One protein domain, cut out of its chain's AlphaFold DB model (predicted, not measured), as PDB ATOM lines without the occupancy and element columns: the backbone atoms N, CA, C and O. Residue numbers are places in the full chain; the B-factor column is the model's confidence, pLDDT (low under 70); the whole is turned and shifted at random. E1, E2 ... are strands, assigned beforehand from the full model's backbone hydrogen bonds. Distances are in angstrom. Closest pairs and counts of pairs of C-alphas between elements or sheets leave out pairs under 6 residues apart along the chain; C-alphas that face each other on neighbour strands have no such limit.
ATOM      1  N   VAL A  63     155.148  48.636  31.765       96.88
ATOM      2  CA  VAL A  63     154.085  49.341  32.495       96.88
ATOM      3  C   VAL A  63     154.673  50.610  33.106       96.88
ATOM      4  O   VAL A  63     155.563  50.541  33.954       96.88
ATOM      5  N   VAL A  64     154.144  51.773  32.729       97.75
ATOM      6  CA  VAL A  64     154.536  53.074  33.287       97.75
ATOM      7  C   VAL A  64     153.448  53.573  34.233       97.75
ATOM      8  O   VAL A  64     152.320  53.834  33.813       97.75
ATOM      9  N   LEU A  65     153.791  53.723  35.517       97.62
ATOM     10  CA  LEU A  65     152.905  54.269  36.545       97.62
ATOM     11  C   LEU A  65     153.163  55.766  36.739       97.62
ATOM     12  O   LEU A  65     154.284  56.188  37.020       97.62
ATOM     13  N   THR A  66     152.107  56.568  36.645       96.81
ATOM     14  CA  THR A  66     152.129  58.002  36.959       96.81
ATOM     15  C   THR A  66     151.094  58.329  38.028       96.81
ATOM     16  O   THR A  66     150.133  57.584  38.219       96.81
ATOM     17  N   ALA A  67     151.301  59.433  38.745       95.00
ATOM     18  CA  ALA A  67     150.394  59.899  39.785       95.00
ATOM     19  C   ALA A  67     150.201  61.417  39.717       95.00
ATOM     20  O   ALA A  67     151.091  62.149  39.264       95.00
ATOM     21  N   THR A  68     149.066  61.905  40.222       93.44
ATOM     22  CA  THR A  68     148.863  63.337  40.471       93.44
ATOM     23  C   THR A  68     149.969  63.872  41.391       93.44
ATOM     24  O   THR A  68     150.128  63.397  42.511       93.44
ATOM     25  N   LYS A  69     150.741  64.867  40.926       88.31
ATOM     26  CA  LYS A  69     151.947  65.360  41.630       88.31
ATOM     27  C   LYS A  69     151.651  66.145  42.908       88.31
ATOM     28  O   LYS A  69     152.424  66.073  43.858       88.31
ATOM     29  N   THR A  70     150.555  66.897  42.918       84.81
ATOM     30  CA  THR A  70     150.171  67.761  44.037       84.81
ATOM     31  C   THR A  70     148.661  67.720  44.198       84.81
ATOM     32  O   THR A  70     147.932  67.869  43.219       84.81
ATOM     33  N   VAL A  71     148.198  67.551  45.432       85.94
ATOM     34  CA  VAL A  71     146.783  67.617  45.808       85.94
ATOM     35  C   VAL A  71     146.638  68.546  47.011       85.94
ATOM     36  O   VAL A  71     147.518  68.584  47.871       85.94
ATOM     37  N   GLY A  72     145.560  69.329  47.058       82.94
ATOM     38  CA  GLY A  72     145.189  70.071  48.266       82.94
ATOM     39  C   GLY A  72     144.637  69.137  49.346       82.94
ATOM     40  O   GLY A  72     144.410  67.951  49.092       82.94
ATOM     41  N   GLU A  73     144.384  69.664  50.544       80.75
ATOM     42  CA  GLU A  73     143.665  68.908  51.577       80.75
ATOM     43  C   GLU A  73     142.291  68.465  51.050       80.75
ATOM     44  O   GLU A  73     141.560  69.250  50.446       80.75
ATOM     45  N   GLY A  74     141.970  67.178  51.213       79.50
ATOM     46  CA  GLY A  74     140.762  66.564  50.648       79.50
ATOM     47  C   GLY A  74     140.810  66.283  49.138       79.50
ATOM     48  O   GLY A  74     139.826  65.805  48.580       79.50
ATOM     49  N   GLY A  75     141.930  66.560  48.463       85.81
ATOM     50  CA  GLY A  75     142.108  66.277  47.040       85.81
ATOM     51  C   GLY A  75     142.318  64.790  46.737       85.81
ATOM     52  O   GLY A  75     142.779  64.025  47.578       85.81
ATOM     53  N   GLN A  76     142.002  64.378  45.510       90.38
ATOM     54  CA  GLN A  76     142.142  62.997  45.049       90.38
ATOM     55  C   GLN A  76     143.482  62.783  44.334       90.38
ATOM     56  O   GLN A  76     143.826  63.525  43.411       90.38
ATOM     57  N   ILE A  77     144.224  61.746  44.728       92.94
ATOM     58  CA  ILE A  77     145.398  61.276  43.986       92.94
ATOM     59  C   ILE A  77     144.910  60.247  42.971       92.94
ATOM     60  O   ILE A  77     144.306  59.241  43.344       92.94
ATOM     61  N   VAL A  78     145.174  60.500  41.693       95.75
ATOM     62  CA  VAL A  78     144.866  59.577  40.601       95.75
ATOM     63  C   VAL A  78     146.160  58.890  40.203       95.75
ATOM     64  O   VAL A  78     147.133  59.564  39.866       95.75
ATOM     65  N   TYR A  79     146.166  57.564  40.250       97.31
ATOM     66  CA  TYR A  79     147.226  56.739  39.691       97.31
ATOM     67  C   TYR A  79     146.794  56.239  38.319       97.31
ATOM     68  O   TYR A  79     145.693  55.705  38.186       97.31
ATOM     69  N   THR A  80     147.671  56.372  37.330       97.88
ATOM     70  CA  THR A  80     147.452  55.902  35.958       97.88
ATOM     71  C   THR A  80     148.578  54.961  35.572       97.88
ATOM     72  O   THR A  80     149.740  55.372  35.553       97.88
ATOM     73  N   ALA A  81     148.239  53.717  35.244       98.25
ATOM     74  CA  ALA A  81     149.168  52.771  34.642       98.25
ATOM     75  C   ALA A  81     148.950  52.745  33.127       98.25
ATOM     76  O   ALA A  81     147.805  52.657  32.682       98.25
ATOM     77  N   THR A  82     150.032  52.822  32.351       98.19
ATOM     78  CA  THR A  82     150.004  52.819  30.879       98.19
ATOM     79  C   THR A  82     150.932  51.736  30.344       98.19
ATOM     80  O   THR A  82     152.064  51.627  30.813       98.19
ATOM     81  N   LEU A  83     150.464  50.951  29.376       96.88
ATOM     82  CA  LEU A  83     151.277  49.999  28.621       96.88
ATOM     83  C   LEU A  83     151.992  50.728  27.490       96.88
ATOM     84  O   LEU A  83     151.335  51.419  26.711       96.88
ATOM     85  N   VAL A  84     153.310  50.569  27.393       95.94
ATOM     86  CA  VAL A  84     154.117  51.201  26.344       95.94
ATOM     87  C   VAL A  84     155.105  50.229  25.708       95.94
ATOM     88  O   VAL A  84     155.604  49.320  26.372       95.94
ATOM     89  N   ASP A  85     155.396  50.438  24.426       93.44
ATOM     90  CA  ASP A  85     156.472  49.751  23.710       93.44
ATOM     91  C   ASP A  85     157.858  50.310  24.103       93.44
ATOM     92  O   ASP A  85     157.989  51.272  24.870       93.44
ATOM     93  N   LYS A  86     158.923  49.755  23.513       89.31
ATOM     94  CA  LYS A  86     160.309  50.227  23.700       89.31
ATOM     95  C   LYS A  86     160.543  51.708  23.343       89.31
ATOM     96  O   LYS A  86     161.566  52.268  23.731       89.31
ATOM     97  N   ASN A  87     159.650  52.324  22.568       91.75
ATOM     98  CA  ASN A  87     159.725  53.719  22.138       91.75
ATOM     99  C   ASN A  87     158.838  54.643  23.000       91.75
ATOM    100  O   ASN A  87     158.842  55.855  22.789       91.75
ATOM    101  N   GLY A  88     158.087  54.098  23.965       92.00
ATOM    102  CA  GLY A  88     157.135  54.844  24.788       92.00
ATOM    103  C   GLY A  88     155.750  55.025  24.151       92.00
ATOM    104  O   GLY A  88     154.946  55.804  24.666       92.00
ATOM    105  N   THR A  89     155.454  54.338  23.047       93.94
ATOM    106  CA  THR A  89     154.158  54.404  22.358       93.94
ATOM    107  C   THR A  89     153.128  53.554  23.098       93.94
ATOM    108  O   THR A  89     153.443  52.412  23.432       93.94
ATOM    109  N   PRO A  90     151.900  54.049  23.343       95.19
ATOM    110  CA  PRO A  90     150.861  53.258  23.993       95.19
ATOM    111  C   PRO A  90     150.516  51.972  23.229       95.19
ATOM    112  O   PRO A  90     150.288  52.013  22.023       95.19
ATOM    113  N   VAL A  91     150.403  50.861  23.957       94.62
ATOM    114  CA  VAL A  91     150.059  49.534  23.417       94.62
ATOM    115  C   VAL A  91     148.694  49.100  23.951       94.62
ATOM    116  O   VAL A  91     148.430  49.230  25.144       94.62
ATOM    117  N   LEU A  92     147.805  48.604  23.085       94.06
ATOM    118  CA  LEU A  92     146.481  48.113  23.493       94.06
ATOM    119  C   LEU A  92     146.578  46.718  24.099       94.06
ATOM    120  O   LEU A  92     147.194  45.843  23.527       94.06
ATOM    121  N   ASN A  93     145.924  46.456  25.218       92.19
ATOM    122  CA  ASN A  93     145.920  45.123  25.801       92.19
ATOM    123  C   ASN A  93     144.964  44.169  25.054       92.19
ATOM    124  O   ASN A  93     143.752  44.311  25.174       92.19
ATOM    125  N   THR A  94     145.475  43.177  24.322       88.69
ATOM    126  CA  THR A  94     144.645  42.264  23.500       88.69
ATOM    127  C   THR A  94     144.474  40.857  24.084       88.69
ATOM    128  O   THR A  94     143.648  40.085  23.602       88.69
ATOM    129  N   THR A  95     145.230  40.494  25.127       84.12
ATOM    130  CA  THR A  95     145.291  39.102  25.622       84.12
ATOM    131  C   THR A  95     144.294  38.795  26.744       84.12
ATOM    132  O   THR A  95     143.948  37.635  26.969       84.12
ATOM    133  N   GLY A  96     143.801  39.820  27.442       88.81
ATOM    134  CA  GLY A  96     142.892  39.694  28.585       88.81
ATOM    135  C   GLY A  96     143.120  40.819  29.598       88.81
ATOM    136  O   GLY A  96     144.135  41.498  29.515       88.81
ATOM    137  N   PRO A  97     142.212  41.065  30.559       94.00
ATOM    138  CA  PRO A  97     142.370  42.170  31.504       94.00
ATOM    139  C   PRO A  97     143.648  42.021  32.346       94.00
ATOM    140  O   PRO A  97     143.892  40.971  32.937       94.00
ATOM    141  N   LEU A  98     144.434  43.095  32.441       95.25
ATOM    142  CA  LEU A  98     145.632  43.163  33.276       95.25
ATOM    143  C   LEU A  98     145.309  43.879  34.589       95.25
ATOM    144  O   LEU A  98     144.881  45.033  34.584       95.25
ATOM    145  N   THR A  99     145.551  43.215  35.719       96.94
ATOM    146  CA  THR A  99     145.377  43.790  37.059       96.94
ATOM    147  C   THR A  99     146.721  44.147  37.680       96.94
ATOM    148  O   THR A  99     147.605  43.297  37.779       96.94
ATOM    149  N   ILE A 100     146.853  45.381  38.149       97.44
ATOM    150  CA  ILE A 100     148.057  45.917  38.783       97.44
ATOM    151  C   ILE A 100     147.697  46.299  40.215       97.44
ATOM    152  O   ILE A 100     146.880  47.193  40.434       97.44
ATOM    153  N   THR A 101     148.311  45.630  41.187       97.31
ATOM    154  CA  THR A 101     148.126  45.931  42.611       97.31
ATOM    155  C   THR A 101     149.214  46.888  43.076       97.31
ATOM    156  O   THR A 101     150.401  46.578  42.978       97.31
ATOM    157  N   LEU A 102     148.809  48.050  43.584       95.81
ATOM    158  CA  LEU A 102     149.699  49.050  44.166       95.81
ATOM    159  C   LEU A 102     150.070  48.678  45.612       95.81
ATOM    160  O   LEU A 102     149.398  47.879  46.266       95.81
ATOM    161  N   ASP A 103     151.129  49.287  46.138       95.12
ATOM    162  CA  ASP A 103     151.605  49.092  47.518       95.12
ATOM    163  C   ASP A 103     150.551  49.458  48.580       95.12
ATOM    164  O   ASP A 103     150.426  48.800  49.615       95.12
ATOM    165  N   ASN A 104     149.719  50.453  48.278       89.94
ATOM    166  CA  ASN A 104     148.566  50.870  49.068       89.94
ATOM    167  C   ASN A 104     147.344  49.939  48.925       89.94
ATOM    168  O   ASN A 104     146.268  50.266  49.426       89.94
ATOM    169  N   LYS A 105     147.507  48.780  48.269       94.81
ATOM    170  CA  LYS A 105     146.492  47.743  48.014       94.81
ATOM    171  C   LYS A 105     145.378  48.136  47.042       94.81
ATOM    172  O   LYS A 105     144.468  47.337  46.827       94.81
ATOM    173  N   GLN A 106     145.443  49.317  46.431       95.69
ATOM    174  CA  GLN A 106     144.536  49.667  45.344       95.69
ATOM    175  C   GLN A 106     144.861  48.846  44.099       95.69
ATOM    176  O   GLN A 106     146.011  48.480  43.860       95.69
ATOM    177  N   VAL A 107     143.842  48.592  43.283       97.44
ATOM    178  CA  VAL A 107     143.977  47.816  42.051       97.44
ATOM    179  C   VAL A 107     143.642  48.702  40.862       97.44
ATOM    180  O   VAL A 107     142.570  49.301  40.811       97.44
ATOM    181  N   ILE A 108     144.553  48.757  39.895       98.19
ATOM    182  CA  ILE A 108     144.300  49.294  38.558       98.19
ATOM    183  C   ILE A 108     143.989  48.116  37.641       98.19
ATOM    184  O   ILE A 108     144.716  47.126  37.637       98.19
ATOM    185  N   THR A 109     142.922  48.219  36.854       97.88
ATOM    186  CA  THR A 109     142.613  47.244  35.800       97.88
ATOM    187  C   THR A 109     142.749  47.917  34.442       97.88
ATOM    188  O   THR A 109     142.093  48.925  34.190       97.88
ATOM    189  N   ILE A 110     143.590  47.355  33.574       97.88
ATOM    190  CA  ILE A 110     143.669  47.712  32.157       97.88
ATOM    191  C   ILE A 110     142.841  46.676  31.401       97.88
ATOM    192  O   ILE A 110     143.214  45.504  31.319       97.88
ATOM    193  N   GLY A 111     141.676  47.103  30.915       96.62
ATOM    194  CA  GLY A 111     140.754  46.241  30.179       96.62
ATOM    195  C   GLY A 111     141.323  45.768  28.842       96.62
ATOM    196  O   GLY A 111     142.351  46.261  28.380       96.62
ATOM    197  N   VAL A 112     140.627  44.820  28.216       94.88
ATOM    198  CA  VAL A 112     140.892  44.461  26.817       94.88
ATOM    199  C   VAL A 112     140.645  45.690  25.938       94.88
ATOM    200  O   VAL A 112     139.761  46.496  26.234       94.88
ATOM    201  N   ASP A 113     141.469  45.862  24.910       95.19
ATOM    202  CA  ASP A 113     141.473  47.002  23.991       95.19
ATOM    203  C   ASP A 113     141.710  48.355  24.684       95.19
ATOM    204  O   ASP A 113     141.338  49.411  24.172       95.19
ATOM    205  N   GLN A 114     142.328  48.347  25.869       96.94
ATOM    206  CA  GLN A 114     142.771  49.549  26.574       96.94
ATOM    207  C   GLN A 114     144.293  49.560  26.693       96.94
ATOM    208  O   GLN A 114     144.916  48.528  26.923       96.94
ATOM    209  N   SER A 115     144.895  50.742  26.584       97.19
ATOM    210  CA  SER A 115     146.327  50.949  26.844       97.19
ATOM    211  C   SER A 115     146.614  51.485  28.244       97.19
ATOM    212  O   SER A 115     147.771  51.560  28.654       97.19
ATOM    213  N   SER A 116     145.577  51.875  28.989       97.88
ATOM    214  CA  SER A 116     145.730  52.432  30.328       97.88
ATOM    215  C   SER A 116     144.558  52.100  31.242       97.88
ATOM    216  O   SER A 116     143.473  51.727  30.798       97.88
ATOM    217  N   GLY A 117     144.801  52.239  32.539       98.00
ATOM    218  CA  GLY A 117     143.800  52.118  33.589       98.00
ATOM    219  C   GLY A 117     144.132  53.069  34.727       98.00
ATOM    220  O   GLY A 117     145.290  53.465  34.901       98.00
ATOM    221  N   THR A 118     143.122  53.433  35.515       98.00
ATOM    222  CA  THR A 118     143.294  54.359  36.634       98.00
ATOM    223  C   THR A 118     142.672  53.845  37.920       98.00
ATOM    224  O   THR A 118     141.736  53.045  37.917       98.00
ATOM    225  N   VAL A 119     143.196  54.331  39.041       97.38
ATOM    226  CA  VAL A 119     142.548  54.218  40.344       97.38
ATOM    227  C   VAL A 119     142.750  55.508  41.119       97.38
ATOM    228  O   VAL A 119     143.789  56.159  41.024       97.38
ATOM    229  N   SER A 120     141.737  55.884  41.887       94.69
ATOM    230  CA  SER A 120     141.734  57.110  42.668       94.69
ATOM    231  C   SER A 120     141.738  56.815  44.157       94.69
ATOM    232  O   SER A 120     141.009  55.937  44.620       94.69
ATOM    233  N   VAL A 121     142.535  57.567  44.911       90.81
ATOM    234  CA  VAL A 121     142.562  57.513  46.375       90.81
ATOM    235  C   VAL A 121     142.346  58.891  46.967       90.81
ATOM    236  O   VAL A 121     142.821  59.897  46.439       90.81
ATOM    237  N   VAL A 122     141.645  58.925  48.094       86.31
ATOM    238  CA  VAL A 122     141.553  60.112  48.941       86.31
ATOM    239  C   VAL A 122     142.556  59.922  50.083       86.31
ATOM    240  O   VAL A 122     142.486  58.894  50.764       86.31
TER     241      VAL A 122
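This is residues 63 to 122 of the 126 residues of an uncharacterized protein of Pseudomonas sp. ICMP 8385 (UniProt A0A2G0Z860). A three-strand antiparallel sheet, E1 - E2 - E5, has a small hairpin of E3 and E4 packed beside its E5 edge, and the outline is elongated, with the short link from E1 to E2 at one end and the long link from E2 to E3, residues 85 to 97, at the other. The 60 printed residues hold five named strands, E1 to E5 in chain order, and no named helix; the class is all strand, though under half of the residues, 27, are in named elements. The whole is only just compact, close to loose, with a radius of gyration of the C-alphas of 12.5 A, and spans 38 by 23 by 18 A.

E1, residues 63 to 67, and E2, residues 77 to 84, form an antiparallel hairpin at 158 degrees, with N 64 and O 82 within hydrogen-bond range at 2.8 A. E3, residues 98 to 101, and E4, residues 107 to 110, form a second antiparallel hairpin at 160 degrees, with N 100 and O 108 at 2.8 A. E5, residues 116 to 121, is the other antiparallel neighbour of E2, at 164 degrees, with N 79 and O 119 at 2.9 A. The closest C-alphas of E4 and E5 are those of Ile 110 and Gly 117, 4.6 A apart. E3 and E5 are near each other, while E1 is apart from E3 and E4.

E1 begins at C-alpha 63 (154.085, 49.341, 32.495) and is 13.4 A long. E2 is 22.1 A, E3 10.1 A and E4 9.9 A. E5, 17.1 A, ends at C-alpha 121 (142.562, 57.513, 46.375).

The C-alphas of Glu 73 and Thr 95, the two farthest apart, are 39.6 A from each other. The printed part has no cut. The link E2 to E3, residues 85 to 97, is long. The mean pLDDT of the printed part is 93.6, and no printed residue is under 70.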